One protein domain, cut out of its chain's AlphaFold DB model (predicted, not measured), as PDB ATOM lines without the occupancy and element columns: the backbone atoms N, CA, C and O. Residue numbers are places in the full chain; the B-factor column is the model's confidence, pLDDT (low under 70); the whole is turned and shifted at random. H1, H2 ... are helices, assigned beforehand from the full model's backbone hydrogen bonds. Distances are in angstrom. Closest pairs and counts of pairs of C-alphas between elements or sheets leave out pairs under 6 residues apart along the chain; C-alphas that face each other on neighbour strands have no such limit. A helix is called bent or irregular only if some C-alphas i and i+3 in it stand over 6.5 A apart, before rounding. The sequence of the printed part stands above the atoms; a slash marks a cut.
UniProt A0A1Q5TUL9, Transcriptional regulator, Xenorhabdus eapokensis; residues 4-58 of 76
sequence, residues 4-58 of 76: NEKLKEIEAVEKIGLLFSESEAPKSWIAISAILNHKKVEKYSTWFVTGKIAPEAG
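This is residues 4 to 58 of the 76 residues of the protein "Transcriptional regulator" of Xenorhabdus eapokensis (UniProt A0A1Q5TUL9). Three short helices make a triangle with few contacts, H1 and H3 near each other and H2 joined to H3 at a corner. The long loop of residues 15 to 28 and the tail after H3 lie toward opposite ends of the longest axis. The 55 printed residues, with H1, H2 and H3 in that order and no named strand, are all helix by class, compact with a radius of gyration of the C-alphas of 11.1 A, and span 35 by 20 by 17 A.

Start at H1, residues 4 to 14; it is apart from H2, residues 29 to 36. H3, residues 42 to 50, is close to but not clearly touching H1: C-alphas 6 and 48, the closest, are 6.8 A apart, at a shallow tilt of 22 degrees, opposite ways. H2 and H3 touch only at the corner, and only just, with 3 pairs of C-alphas within 8 A; C-alphas 36 and 42, the closest, are 5.1 A apart. Every O i to N i+4 pair is within hydrogen-bond range in H1 and H2, and 3 of 5 in H3.

Find C-alpha 4 at (197.233, 120.764, 107.475); H1 runs 15.5 A from there. H2 measures 10.3 A. H3 runs 13.6 A to C-alpha 50 at (183.112, 117.774, 102.993) and is irregular, C-alphas 43 and 46 being 7.5 A apart.

The C-alphas of Ala 25 and Glu 56, the farthest apart, are 35.1 A from each other. The printed part has no cut; H1 to H2 is a long link, H2 to H3 a tight one. Look at residues 17 to 26 for pLDDT under 70.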
ATOM      1  N   ASN A   4     196.477 120.232 106.346       82.75
ATOM      2  CA  ASN A   4     197.233 120.764 107.475       82.75
ATOM      3  C   ASN A   4     196.673 122.108 107.966       82.75
ATOM      4  O   ASN A   4     196.634 122.345 109.169       82.75
ATOM      5  N   GLU A   5     196.185 122.952 107.055       85.38
ATOM      6  CA  GLU A   5     195.551 124.221 107.413       85.38
ATOM      7  C   GLU A   5     194.256 123.984 108.205       85.38
ATOM      8  O   GLU A   5     194.095 124.555 109.279       85.38
ATOM      9  N   LYS A   6     193.385 123.068 107.749       86.62
ATOM     10  CA  LYS A   6     192.148 122.724 108.475       86.62
ATOM     11  C   LYS A   6     192.410 122.164 109.876       86.62
ATOM     12  O   LYS A   6     191.660 122.432 110.810       86.62
ATOM     13  N   LEU A   7     193.462 121.358 110.026       86.19
ATOM     14  CA  LEU A   7     193.851 120.816 111.330       86.19
ATOM     15  C   LEU A   7     194.329 121.919 112.278       86.19
ATOM     16  O   LEU A   7     193.941 121.917 113.444       86.19
ATOM     17  N   LYS A   8     195.105 122.883 111.769       85.25
ATOM     18  CA  LYS A   8     195.567 124.042 112.542       85.25
ATOM     19  C   LYS A   8     194.400 124.881 113.061       85.25
ATOM     20  O   LYS A   8     194.451 125.398 114.173       85.25
ATOM     21  N   GLU A   9     193.322 124.978 112.287       87.88
ATOM     22  CA  GLU A   9     192.122 125.693 112.719       87.88
ATOM     23  C   GLU A   9     191.397 124.999 113.874       87.88
ATOM     24  O   GLU A   9     191.010 125.632 114.855       87.88
ATOM     25  N   ILE A  10     191.228 123.681 113.783       87.38
ATOM     26  CA  ILE A  10     190.634 122.889 114.865       87.38
ATOM     27  C   ILE A  10     191.505 122.986 116.125       87.38
ATOM     28  O   ILE A  10     190.986 123.169 117.229       87.38
ATOM     29  N   GLU A  11     192.825 122.883 115.966       86.75
ATOM     30  CA  GLU A  11     193.777 122.966 117.069       86.75
ATOM     31  C   GLU A  11     193.708 124.306 117.796       86.75
ATOM     32  O   GLU A  11     193.619 124.326 119.025       86.75
ATOM     33  N   ALA A  12     193.706 125.416 117.059       85.38
ATOM     34  CA  ALA A  12     193.675 126.745 117.650       85.38
ATOM     35  C   ALA A  12     192.383 127.012 118.445       85.38
ATOM     36  O   ALA A  12     192.419 127.741 119.437       85.38
ATOM     37  N   VAL A  13     191.257 126.397 118.060       87.31
ATOM     38  CA  VAL A  13     189.980 126.528 118.782       87.31
ATOM     39  C   VAL A  13     189.923 125.613 120.006       87.31
ATOM     40  O   VAL A  13     189.584 126.066 121.098       87.31
ATOM     41  N   GLU A  14     190.266 124.332 119.859       87.00
ATOM     42  CA  GLU A  14     190.112 123.350 120.943       87.00
ATOM     43  C   GLU A  14     191.339 123.251 121.863       87.00
ATOM     44  O   GLU A  14     191.289 122.545 122.876       87.00
ATOM     45  N   LYS A  15     192.440 123.943 121.528       80.50
ATOM     46  CA  LYS A  15     193.735 123.915 122.234       80.50
ATOM     47  C   LYS A  15     194.258 122.493 122.460       80.50
ATOM     48  O   LYS A  15     194.844 122.174 123.490       80.50
ATOM     49  N   ILE A  16     194.039 121.625 121.479       74.69
ATOM     50  CA  ILE A  16     194.388 120.195 121.490       74.69
ATOM     51  C   ILE A  16     195.839 119.930 121.047       74.69
ATOM     52  O   ILE A  16     196.151 118.819 120.621       74.69
ATOM     53  N   GLY A  17     196.725 120.925 121.176       61.94
ATOM     54  CA  GLY A  17     198.087 120.972 120.613       61.94
ATOM     55  C   GLY A  17     199.063 119.867 121.038       61.94
ATOM     56  O   GLY A  17     200.212 119.876 120.628       61.94
ATOM     57  N   LEU A  18     198.622 118.889 121.833       55.97
ATOM     58  CA  LEU A  18     199.398 117.694 122.168       55.97
ATOM     59  C   LEU A  18     199.169 116.525 121.192       55.97
ATOM     60  O   LEU A  18     199.979 115.603 121.164       55.97
ATOM     61  N   LEU A  19     198.094 116.532 120.388       61.88
ATOM     62  CA  LEU A  19     197.820 115.453 119.419       61.88
ATOM     63  C   LEU A  19     198.457 115.699 118.045       61.88
ATOM     64  O   LEU A  19     198.613 114.776 117.242       61.88
ATOM     65  N   PHE A  20     198.831 116.942 117.758       62.16
ATOM     66  CA  PHE A  20     199.456 117.334 116.507       62.16
ATOM     67  C   PHE A  20     200.915 117.607 116.810       62.16
ATOM     68  O   PHE A  20     201.316 118.736 117.044       62.16
ATOM     69  N   SER A  21     201.733 116.558 116.785       56.47
ATOM     70  CA  SER A  21     203.156 116.793 116.571       56.47
ATOM     71  C   SER A  21     203.280 117.651 115.305       56.47
ATOM     72  O   SER A  21     202.722 117.275 114.261       56.47
ATOM     73  N   GLU A  22     203.907 118.826 115.430       58.22
ATOM     74  CA  GLU A  22     204.252 119.771 114.358       58.22
ATOM     75  C   GLU A  22     205.343 119.144 113.478       58.22
ATOM     76  O   GLU A  22     206.446 119.643 113.313       58.22
ATOM     77  N   SER A  23     205.065 117.950 112.973       59.91
ATOM     78  CA  SER A  23     205.908 117.283 112.009       59.91
ATOM     79  C   SER A  23     205.306 117.567 110.645       59.91
ATOM     80  O   SER A  23     204.141 117.251 110.396       59.91
ATOM     81  N   GLU A  24     206.103 118.160 109.759       57.88
ATOM     82  CA  GLU A  24     205.753 118.441 108.360       57.88
ATOM     83  C   GLU A  24     205.516 117.160 107.533       57.88
ATOM     84  O   GLU A  24     205.200 117.217 106.344       57.88
ATOM     85  N   ALA A  25     205.637 115.988 108.164       63.69
ATOM     86  CA  ALA A  25     205.327 114.707 107.566       63.69
ATOM     87  C   ALA A  25     203.824 114.575 107.239       63.69
ATOM     88  O   ALA A  25     202.957 114.981 108.023       63.69
ATOM     89  N   PRO A  26     203.482 113.950 106.098       63.41
ATOM     90  CA  PRO A  26     202.098 113.658 105.759       63.41
ATOM     91  C   PRO A  26     201.476 112.753 106.830       63.41
ATOM     92  O   PRO A  26     201.930 111.633 107.063       63.41
ATOM     93  N   LYS A  27     200.411 113.228 107.485       73.19
ATOM     94  CA  LYS A  27     199.632 112.396 108.410       73.19
ATOM     95  C   LYS A  27     198.819 111.383 107.620       73.19
ATOM     96  O   LYS A  27     198.010 111.751 106.770       73.19
ATOM     97  N   SER A  28     198.998 110.111 107.953       85.50
ATOM     98  CA  SER A  28     198.146 109.034 107.459       85.50
ATOM     99  C   SER A  28     196.682 109.298 107.809       85.50
ATOM    100  O   SER A  28     196.371 109.802 108.891       85.50
ATOM    101  N   TRP A  29     195.769 108.880 106.931       84.19
ATOM    102  CA  TRP A  29     194.323 108.988 107.158       84.19
ATOM    103  C   TRP A  29     193.871 108.385 108.496       84.19
ATOM    104  O   TRP A  29     193.019 108.954 109.164       84.19
ATOM    105  N   ILE A  30     194.507 107.295 108.937       86.00
ATOM    106  CA  ILE A  30     194.235 106.654 110.235       86.00
ATOM    107  C   ILE A  30     194.514 107.599 111.417       86.00
ATOM    108  O   ILE A  30     193.761 107.629 112.386       86.00
ATOM    109  N   ALA A  31     195.572 108.411 111.343       84.50
ATOM    110  CA  ALA A  31     195.860 109.393 112.386       84.50
ATOM    111  C   ALA A  31     194.802 110.508 112.391       84.50
ATOM    112  O   ALA A  31     194.353 110.950 113.446       84.50
ATOM    113  N   ILE A  32     194.370 110.932 111.201       85.38
ATOM    114  CA  ILE A  32     193.342 111.962 111.021       85.38
ATOM    115  C   ILE A  32     191.988 111.473 111.539       85.38
ATOM    116  O   ILE A  32     191.305 112.219 112.231       85.38
ATOM    117  N   SER A  33     191.602 110.226 111.265       87.44
ATOM    118  CA  SER A  33     190.348 109.671 111.773       87.44
ATOM    119  C   SER A  33     190.356 109.542 113.298       87.44
ATOM    120  O   SER A  33     189.355 109.868 113.929       87.44
ATOM    121  N   ALA A  34     191.488 109.162 113.902       86.62
ATOM    122  CA  ALA A  34     191.642 109.136 115.357       86.62
ATOM    123  C   ALA A  34     191.493 110.536 115.980       86.62
ATOM    124  O   ALA A  34     190.828 110.695 117.002       86.62
ATOM    125  N   ILE A  35     192.052 111.565 115.331       85.75
ATOM    126  CA  ILE A  35     191.862 112.968 115.721       85.75
ATOM    127  C   ILE A  35     190.384 113.361 115.621       85.75
ATOM    128  O   ILE A  35     189.836 113.924 116.566       85.75
ATOM    129  N   LEU A  36     189.738 113.081 114.485       88.25
ATOM    130  CA  LEU A  36     188.346 113.461 114.242       88.25
ATOM    131  C   LEU A  36     187.367 112.720 115.155       88.25
ATOM    132  O   LEU A  36     186.323 113.268 115.466       88.25
ATOM    133  N   ASN A  37     187.694 111.518 115.623       88.69
ATOM    134  CA  ASN A  37     186.858 110.778 116.569       88.69
ATOM    135  C   ASN A  37     186.994 111.275 118.023       88.69
ATOM    136  O   ASN A  37     186.250 110.858 118.905       88.69
ATOM    137  N   HIS A  38     187.922 112.191 118.304       88.38
ATOM    138  CA  HIS A  38     188.051 112.761 119.636       88.38
ATOM    139  C   HIS A  38     186.812 113.597 119.997       88.38
ATOM    140  O   HIS A  38     186.391 114.456 119.228       88.38
ATOM    141  N   LYS A  39     186.279 113.438 121.216       88.56
ATOM    142  CA  LYS A  39     185.027 114.079 121.683       88.56
ATOM    143  C   LYS A  39     184.952 115.600 121.465       88.56
ATOM    144  O   LYS A  39     183.880 116.150 121.250       88.56
ATOM    145  N   LYS A  40     186.090 116.298 121.538       87.94
ATOM    146  CA  LYS A  40     186.169 117.753 121.295       87.94
ATOM    147  C   LYS A  40     186.189 118.128 119.807       87.94
ATOM    148  O   LYS A  40     185.831 119.245 119.451       87.94
ATOM    149  N   VAL A  41     186.615 117.200 118.955       90.38
ATOM    150  CA  VAL A  41     186.880 117.411 117.526       90.38
ATOM    151  C   VAL A  41     185.791 116.819 116.636       90.38
ATOM    152  O   VAL A  41     185.586 117.331 115.544       90.38
ATOM    153  N   GLU A  42     185.056 115.806 117.095       92.31
ATOM    154  CA  GLU A  42     184.017 115.098 116.329       92.31
ATOM    155  C   GLU A  42     183.000 116.024 115.664       92.31
ATOM    156  O   GLU A  42     182.606 115.803 114.519       92.31
ATOM    157  N   LYS A  43     182.656 117.122 116.336       93.31
ATOM    158  CA  LYS A  43     181.794 118.186 115.811       93.31
ATOM    159  C   LYS A  43     182.322 118.860 114.536       93.31
ATOM    160  O   LYS A  43     181.556 119.520 113.856       93.31
ATOM    161  N   TYR A  44     183.600 118.714 114.191       92.44
ATOM    162  CA  TYR A  44     184.210 119.273 112.980       92.44
ATOM    163  C   TYR A  44     184.342 118.257 111.839       92.44
ATOM    164  O   TYR A  44     184.803 118.625 110.758       92.44
ATOM    165  N   SER A  45     183.955 116.993 112.041       92.81
ATOM    166  CA  SER A  45     184.184 115.900 111.086       92.81
ATOM    167  C   SER A  45     183.555 116.171 109.716       92.81
ATOM    168  O   SER A  45     184.246 116.142 108.691       92.81
ATOM    169  N   THR A  46     182.270 116.537 109.676       92.25
ATOM    170  CA  THR A  46     181.578 116.835 108.413       92.25
ATOM    171  C   THR A  46     182.224 118.008 107.677       92.25
ATOM    172  O   THR A  46     182.478 117.909 106.474       92.25
ATOM    173  N   TRP A  47     182.570 119.084 108.385       92.25
ATOM    174  CA  TRP A  47     183.250 120.241 107.793       92.25
ATOM    175  C   TRP A  47     184.655 119.898 107.293       92.25
ATOM    176  O   TRP A  47     185.088 120.349 106.224       92.25
ATOM    177  N   PHE A  48     185.368 119.051 108.025       90.25
ATOM    178  CA  PHE A  48     186.716 118.654 107.669       90.25
ATOM    179  C   PHE A  48     186.739 117.870 106.355       90.25
ATOM    180  O   PHE A  48     187.487 118.226 105.441       90.25
ATOM    181  N   VAL A  49     185.864 116.870 106.227       89.88
ATOM    182  CA  VAL A  49     185.804 115.980 105.059       89.88
ATOM    183  C   VAL A  49     185.124 116.647 103.866       89.88
ATOM    184  O   VAL A  49     185.627 116.579 102.749       89.88
ATOM    185  N   THR A  50     183.992 117.317 104.086       88.94
ATOM    186  CA  THR A  50     183.112 117.774 102.993       88.94
ATOM    187  C   THR A  50     183.155 119.281 102.751       88.94
ATOM    188  O   THR A  50     182.671 119.752 101.725       88.94
ATOM    189  N   GLY A  51     183.695 120.058 103.695       87.31
ATOM    190  CA  GLY A  51     183.620 121.523 103.681       87.31
ATOM    191  C   GLY A  51     182.245 122.097 104.043       87.31
ATOM    192  O   GLY A  51     182.107 123.314 104.093       87.31
ATOM    193  N   LYS A  52     181.238 121.254 104.307       87.88
ATOM    194  CA  LYS A  52     179.883 121.662 104.706       87.88
ATOM    195  C   LYS A  52     179.684 121.532 106.216       87.88
ATOM    196  O   LYS A  52     180.367 120.749 106.867       87.88
ATOM    197  N   ILE A  53     178.714 122.263 106.755       89.94
ATOM    198  CA  ILE A  53     178.269 122.147 108.151       89.94
ATOM    199  C   ILE A  53     176.845 121.579 108.201       89.94
ATOM    200  O   ILE A  53     176.068 121.790 107.272       89.94
ATOM    201  N   ALA A  54     176.514 120.877 109.281       90.12
ATOM    202  CA  ALA A  54     175.171 120.406 109.612       90.12
ATOM    203  C   ALA A  54     174.897 120.727 111.097       90.12
ATOM    204  O   ALA A  54     175.004 119.845 111.956       90.12
ATOM    205  N   PRO A  55     174.605 122.002 111.423       88.25
ATOM    206  CA  PRO A  55     174.499 122.467 112.808       88.25
ATOM    207  C   PRO A  55     173.402 121.740 113.596       88.25
ATOM    208  O   PRO A  55     173.575 121.501 114.786       88.25
ATOM    209  N   GLU A  56     172.329 121.312 112.926       91.38
ATOM    210  CA  GLU A  56     171.238 120.522 113.517       91.38
ATOM    211  C   GLU A  56     171.713 119.167 114.068       91.38
ATOM    212  O   GLU A  56     171.191 118.684 115.067       91.38
ATOM    213  N   ALA A  57     172.750 118.581 113.463       89.88
ATOM    214  CA  ALA A  57     173.394 117.350 113.921       89.88
ATOM    215  C   ALA A  57     174.620 117.616 114.820       89.88
ATOM    216  O   ALA A  57     175.417 116.713 115.072       89.88
ATOM    217  N   GLY A  58     174.829 118.865 115.256       89.69
ATOM    218  CA  GLY A  58     176.002 119.275 116.032       89.69
ATOM    219  C   GLY A  58     177.307 119.321 115.227       89.69
ATOM    220  O   GLY A  58     178.376 119.465 115.817       89.69
TER     221      GLY A  58